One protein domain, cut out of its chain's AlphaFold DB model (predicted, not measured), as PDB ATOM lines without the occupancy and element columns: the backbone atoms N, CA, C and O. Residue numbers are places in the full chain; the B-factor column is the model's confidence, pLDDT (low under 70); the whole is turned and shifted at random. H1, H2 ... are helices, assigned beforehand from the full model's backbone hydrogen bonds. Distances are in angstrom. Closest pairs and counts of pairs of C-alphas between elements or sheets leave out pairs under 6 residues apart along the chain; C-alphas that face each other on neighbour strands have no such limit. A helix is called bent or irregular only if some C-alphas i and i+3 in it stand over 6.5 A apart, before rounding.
ATOM      1  N   ALA A   2     -49.067  31.721 116.772       64.31
ATOM      2  CA  ALA A   2     -49.770  32.787 116.032       64.31
ATOM      3  C   ALA A   2     -48.936  34.053 115.712       64.31
ATOM      4  O   ALA A   2     -49.033  34.584 114.608       64.31
ATOM      5  N   ILE A   3     -48.089  34.516 116.641       64.62
ATOM      6  CA  ILE A   3     -47.306  35.758 116.478       64.62
ATOM      7  C   ILE A   3     -46.236  35.613 115.382       64.62
ATOM      8  O   ILE A   3     -46.065  36.520 114.575       64.62
ATOM      9  N   GLY A   4     -45.576  34.452 115.288       66.81
ATOM     10  CA  GLY A   4     -44.557  34.189 114.261       66.81
ATOM     11  C   GLY A   4     -45.121  34.166 112.836       66.81
ATOM     12  O   GLY A   4     -44.477  34.646 111.909       66.81
ATOM     13  N   ILE A   5     -46.360  33.691 112.669       67.75
ATOM     14  CA  ILE A   5     -47.050  33.662 111.369       67.75
ATOM     15  C   ILE A   5     -47.436  35.084 110.923       67.75
ATOM     16  O   ILE A   5     -47.288  35.427 109.751       67.75
ATOM     17  N   HIS A   6     -47.871  35.942 111.856       63.72
ATOM     18  CA  HIS A   6     -48.141  37.356 111.564       63.72
ATOM     19  C   HIS A   6     -46.856  38.121 111.230       63.72
ATOM     20  O   HIS A   6     -46.861  38.950 110.322       63.72
ATOM     21  N   TYR A   7     -45.751  37.794 111.905       65.31
ATOM     22  CA  TYR A   7     -44.434  38.382 111.658       65.31
ATOM     23  C   TYR A   7     -43.933  38.115 110.236       65.31
ATOM     24  O   TYR A   7     -43.422  39.020 109.581       65.31
ATOM     25  N   TRP A   8     -44.132  36.889 109.743       66.38
ATOM     26  CA  TRP A   8     -43.774  36.504 108.378       66.38
ATOM     27  C   TRP A   8     -44.608  37.274 107.343       66.38
ATOM     28  O   TRP A   8     -44.065  37.777 106.364       66.38
ATOM     29  N   LYS A   9     -45.930  37.378 107.541       66.12
ATOM     30  CA  LYS A   9     -46.855  37.840 106.490       66.12
ATOM     31  C   LYS A   9     -47.159  39.345 106.494       66.12
ATOM     32  O   LYS A   9     -47.399  39.900 105.428       66.12
ATOM     33  N   PHE A  10     -47.156  39.998 107.656       68.94
ATOM     34  CA  PHE A  10     -47.517  41.418 107.812       68.94
ATOM     35  C   PHE A  10     -46.346  42.301 108.269       68.94
ATOM     36  O   PHE A  10     -46.488  43.521 108.361       68.94
ATOM     37  N   GLY A  11     -45.181  41.701 108.530       70.38
ATOM     38  CA  GLY A  11     -43.998  42.406 109.005       70.38
ATOM     39  C   GLY A  11     -44.132  42.925 110.441       70.38
ATOM     40  O   GLY A  11     -45.166  42.805 111.103       70.38
ATOM     41  N   ILE A  12     -43.046  43.521 110.935       75.44
ATOM     42  CA  ILE A  12     -42.899  43.966 112.330       75.44
ATOM     43  C   ILE A  12     -43.994  44.953 112.775       75.44
ATOM     44  O   ILE A  12     -44.391  44.958 113.939       75.44
ATOM     45  N   TYR A  13     -44.543  45.725 111.832       77.38
ATOM     46  CA  TYR A  13     -45.541  46.764 112.079       77.38
ATOM     47  C   TYR A  13     -46.858  46.244 112.664       77.38
ATOM     48  O   TYR A  13     -47.462  46.944 113.470       77.38
ATOM     49  N   ALA A  14     -47.299  45.030 112.316       75.62
ATOM     50  CA  ALA A  14     -48.534  44.456 112.866       75.62
ATOM     51  C   ALA A  14     -48.296  43.663 114.164       75.62
ATOM     52  O   ALA A  14     -49.177  43.574 115.018       75.62
ATOM     53  N   ALA A  15     -47.098  43.102 114.339       77.44
ATOM     54  CA  ALA A  15     -46.772  42.277 115.500       77.44
ATOM     55  C   ALA A  15     -46.489  43.110 116.760       77.44
ATOM     56  O   ALA A  15     -46.934  42.751 117.850       77.44
ATOM     57  N   VAL A  16     -45.782  44.236 116.612       83.00
ATOM     58  CA  VAL A  16     -45.434  45.136 117.724       83.00
ATOM     59  C   VAL A  16     -46.663  45.654 118.489       83.00
ATOM     60  O   VAL A  16     -46.695  45.479 119.708       83.00
ATOM     61  N   PRO A  17     -47.703  46.227 117.846       86.06
ATOM     62  CA  PRO A  17     -48.864  46.736 118.574       86.06
ATOM     63  C   PRO A  17     -49.675  45.622 119.244       86.06
ATOM     64  O   PRO A  17     -50.237  45.841 120.312       86.06
ATOM     65  N   MET A  18     -49.703  44.415 118.671       86.19
ATOM     66  CA  MET A  18     -50.413  43.277 119.259       86.19
ATOM     67  C   MET A  18     -49.734  42.790 120.544       86.19
ATOM     68  O   MET A  18     -50.403  42.560 121.551       86.19
ATOM     69  N   VAL A  19     -48.402  42.674 120.530       85.44
ATOM     70  CA  VAL A  19     -47.623  42.309 121.724       85.44
ATOM     71  C   VAL A  19     -47.728  43.400 122.784       85.44
ATOM     72  O   VAL A  19     -47.895  43.083 123.959       85.44
ATOM     73  N   PHE A  20     -47.689  44.670 122.377       88.75
ATOM     74  CA  PHE A  20     -47.866  45.795 123.290       88.75
ATOM     75  C   PHE A  20     -49.250  45.776 123.949       88.75
ATOM     76  O   PHE A  20     -49.331  45.789 125.173       88.75
ATOM     77  N   ALA A  21     -50.325  45.646 123.166       89.69
ATOM     78  CA  ALA A  21     -51.687  45.561 123.689       89.69
ATOM     79  C   ALA A  21     -51.858  44.376 124.653       89.69
ATOM     80  O   ALA A  21     -52.468  44.521 125.710       89.69
ATOM     81  N   PHE A  22     -51.269  43.223 124.328       89.50
ATOM     82  CA  PHE A  22     -51.296  42.046 125.192       89.50
ATOM     83  C   PHE A  22     -50.517  42.259 126.498       89.50
ATOM     84  O   PHE A  22     -51.019  41.941 127.574       89.50
ATOM     85  N   ALA A  23     -49.319  42.845 126.433       89.62
ATOM     86  CA  ALA A  23     -48.526  43.161 127.618       89.62
ATOM     87  C   ALA A  23     -49.218  44.205 128.509       89.62
ATOM     88  O   ALA A  23     -49.226  44.057 129.729       89.62
ATOM     89  N   SER A  24     -49.846  45.225 127.913       89.69
ATOM     90  CA  SER A  24     -50.657  46.206 128.640       89.69
ATOM     91  C   SER A  24     -51.872  45.560 129.299       89.69
ATOM     92  O   SER A  24     -52.156  45.855 130.457       89.69
ATOM     93  N   PHE A  25     -52.555  44.653 128.599       91.06
ATOM     94  CA  PHE A  25     -53.698  43.920 129.135       91.06
ATOM     95  C   PHE A  25     -53.297  43.053 130.336       91.06
ATOM     96  O   PHE A  25     -53.882  43.184 131.408       91.06
ATOM     97  N   LEU A  26     -52.220  42.271 130.212       92.81
ATOM     98  CA  LEU A  26     -51.688  41.485 131.328       92.81
ATOM     99  C   LEU A  26     -51.196  42.367 132.481       92.81
ATOM    100  O   LEU A  26     -51.423  42.048 133.646       92.81
ATOM    101  N   GLY A  27     -50.542  43.491 132.185       87.56
ATOM    102  CA  GLY A  27     -50.097  44.444 133.201       87.56
ATOM    103  C   GLY A  27     -51.267  45.043 133.984       87.56
ATOM    104  O   GLY A  27     -51.192  45.164 135.212       87.56
ATOM    105  N   LEU A  28     -52.364  45.357 133.292       87.94
ATOM    106  CA  LEU A  28     -53.601  45.842 133.897       87.94
ATOM    107  C   LEU A  28     -54.264  44.762 134.758       87.94
ATOM    108  O   LEU A  28     -54.653  45.052 135.887       87.94
ATOM    109  N   GLU A  29     -54.341  43.521 134.276       85.25
ATOM    110  CA  GLU A  29     -54.900  42.395 135.032       85.25
ATOM    111  C   GLU A  29     -54.081  42.067 136.280       85.25
ATOM    112  O   GLU A  29     -54.647  41.898 137.359       85.25
ATOM    113  N   ILE A  30     -52.752  42.027 136.176       85.12
ATOM    114  CA  ILE A  30     -51.869  41.775 137.323       85.12
ATOM    115  C   ILE A  30     -51.997  42.904 138.334       85.12
ATOM    116  O   ILE A  30     -52.087  42.648 139.532       85.12
ATOM    117  N   THR A  31     -52.025  44.153 137.871       79.06
ATOM    118  CA  THR A  31     -52.207  45.306 138.751       79.06
ATOM    119  C   THR A  31     -53.559  45.203 139.446       79.06
ATOM    120  O   THR A  31     -53.589  45.123 140.670       79.06
ATOM    121  N   SER A  32     -54.660  45.087 138.700       73.12
ATOM    122  CA  SER A  32     -56.020  44.920 139.235       73.12
ATOM    123  C   SER A  32     -56.129  43.744 140.215       73.12
ATOM    124  O   SER A  32     -56.668  43.886 141.310       73.12
ATOM    125  N   SER A  33     -55.515  42.604 139.894       69.12
ATOM    126  CA  SER A  33     -55.455  41.426 140.761       69.12
ATOM    127  C   SER A  33     -54.662  41.690 142.043       69.12
ATOM    128  O   SER A  33     -55.113  41.338 143.132       69.12
ATOM    129  N   ARG A  34     -53.530  42.400 141.964       69.88
ATOM    130  CA  ARG A  34     -52.777  42.842 143.149       69.88
ATOM    131  C   ARG A  34     -53.605  43.787 144.024       69.88
ATOM    132  O   ARG A  34     -53.601  43.622 145.241       69.88
ATOM    133  N   TRP A  35     -54.363  44.706 143.421       61.06
ATOM    134  CA  TRP A  35     -55.330  45.553 144.132       61.06
ATOM    135  C   TRP A  35     -56.508  44.759 144.709       61.06
ATOM    136  O   TRP A  35     -57.099  45.206 145.684       61.06
ATOM    137  N   ASN A  36     -56.828  43.587 144.155       62.12
ATOM    138  CA  ASN A  36     -57.915  42.711 144.601       62.12
ATOM    139  C   ASN A  36     -57.483  41.650 145.640       62.12
ATOM    140  O   ASN A  36     -58.328  41.038 146.295       62.12
ATOM    141  N   ILE A  37     -56.180  41.429 145.830       60.00
ATOM    142  CA  ILE A  37     -55.636  40.507 146.846       60.00
ATOM    143  C   ILE A  37     -55.458  41.208 148.204       60.00
ATOM    144  O   ILE A  37     -55.729  40.615 149.252       60.00
ATOM    145  N   GLU A  38     -55.072  42.483 148.196       60.00
ATOM    146  CA  GLU A  38     -54.895  43.306 149.401       60.00
ATOM    147  C   GLU A  38     -56.177  43.558 150.246       60.00
ATOM    148  O   GLU A  38     -56.080  43.567 151.480       60.00
ATOM    149  N   PRO A  39     -57.398  43.660 149.675       56.97
ATOM    150  CA  PRO A  39     -58.625  43.901 150.431       56.97
ATOM    151  C   PRO A  39     -58.994  42.733 151.343       56.97
ATOM    152  O   PRO A  39     -59.561  42.953 152.406       56.97
ATOM    153  N   ARG A  40     -58.645  41.489 150.980       56.78
ATOM    154  CA  ARG A  40     -59.048  40.291 151.744       56.78
ATOM    155  C   ARG A  40     -58.316  40.150 153.076       56.78
ATOM    156  O   ARG A  40     -58.856  39.593 154.029       56.78
ATOM    157  N   ARG A  41     -57.075  40.638 153.161       57.09
ATOM    158  CA  ARG A  41     -56.294  40.601 154.411       57.09
ATOM    159  C   ARG A  41     -56.695  41.721 155.364       57.09
ATOM    160  O   ARG A  41     -56.648  41.525 156.576       57.09
ATOM    161  N   GLN A  42     -57.106  42.863 154.819       59.94
ATOM    162  CA  GLN A  42     -57.561  44.006 155.605       59.94
ATOM    163  C   GLN A  42     -59.017  43.827 156.060       59.94
ATOM    164  O   GLN A  42     -59.310  44.099 157.223       59.94
ATOM    165  N   SER A  43     -59.888  43.239 155.230       58.38
ATOM    166  CA  SER A  43     -61.266  42.904 155.616       58.38
ATOM    167  C   SER A  43     -61.307  41.874 156.748       58.38
ATOM    168  O   SER A  43     -61.952  42.103 157.763       58.38
ATOM    169  N   ALA A  44     -60.505  40.804 156.670       60.72
ATOM    170  CA  ALA A  44     -60.461  39.781 157.717       60.72
ATOM    171  C   ALA A  44     -59.857  40.271 159.051       60.72
ATOM    172  O   ALA A  44     -60.040  39.624 160.085       60.72
ATOM    173  N   LYS A  45     -59.081  41.365 159.052       65.12
ATOM    174  CA  LYS A  45     -58.624  42.016 160.294       65.12
ATOM    175  C   LYS A  45     -59.706  42.941 160.853       65.12
ATOM    176  O   LYS A  45     -60.008  42.833 162.038       65.12
ATOM    177  N   ALA A  46     -60.341  43.738 159.995       65.50
ATOM    178  CA  ALA A  46     -61.455  44.604 160.374       65.50
ATOM    179  C   ALA A  46     -62.649  43.812 160.944       65.50
ATOM    180  O   ALA A  46     -63.214  44.212 161.957       65.50
ATOM    181  N   ASP A  47     -62.971  42.644 160.378       65.56
ATOM    182  CA  ASP A  47     -64.069  41.791 160.860       65.56
ATOM    183  C   ASP A  47     -63.786  41.199 162.251       65.56
ATOM    184  O   ASP A  47     -64.688  41.065 163.078       65.56
ATOM    185  N   ARG A  48     -62.520  40.883 162.557       69.25
ATOM    186  CA  ARG A  48     -62.124  40.359 163.877       69.25
ATOM    187  C   ARG A  48     -62.133  41.436 164.950       69.25
ATOM    188  O   ARG A  48     -62.523  41.161 166.082       69.25
TER     189      ARG A  48
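Overview. This is residues 2 to 48 of the 176 residues of an uncharacterized protein of Verticillium longisporum (UniProt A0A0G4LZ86). One long, nearly straight helix, H2, has a short helix, H1, folded back beside its first turns, giving a lopsided helical hairpin like a hook on a long shaft. Residues 20 to 48 of H2 stick out free and make most of the length. The printed part has 47 residues, with two named helices in the order H1, H2 and no named strand; the class is all helix. It is extended, with a radius of gyration of the C-alphas of 18.6 A, and the C-alphas span 59 by 14 by 6 A.

Arrangement. H1, residues 2 to 10, and H2, residues 12 to 48, form a helical hairpin, two helices in succession that touch and run opposite ways. Their lines stand at a shallow tilt of 30 degrees. H2 touches H1 with residues 14 to 15 alone, and the closest C-alphas are those of Tyr 7 and Ala 15, 5.9 A apart. Their centres are 27.5 A apart. In H1 every O i to N i+4 pair is within hydrogen-bond range; in H2 26 of 33 are.

Along the chain. H1 begins at C-alpha 2, (-49.770, 32.787, 116.032), and ends at C-alpha 10, (-47.517, 41.418, 107.812), 12.1 A away. H2 runs 55.1 A from C-alpha 12, (-42.899, 43.966, 112.330), to C-alpha 48, (-62.124, 40.359, 163.877). H2 is neither bent nor irregular, but only just: C-alphas 14 and 17 are 6.2 A apart.

Size, cuts and confidence. The two C-alphas farthest apart are those of Lys 9 and Arg 48, at 59.4 A. The printed part has no cut, and the link from H1 to H2, one residue, is tight. Residues 8 to 13 also stand free. The mean pLDDT of the printed part is 73.1; residues 2 to 10 and 33 to 48 of this predicted model are under 70.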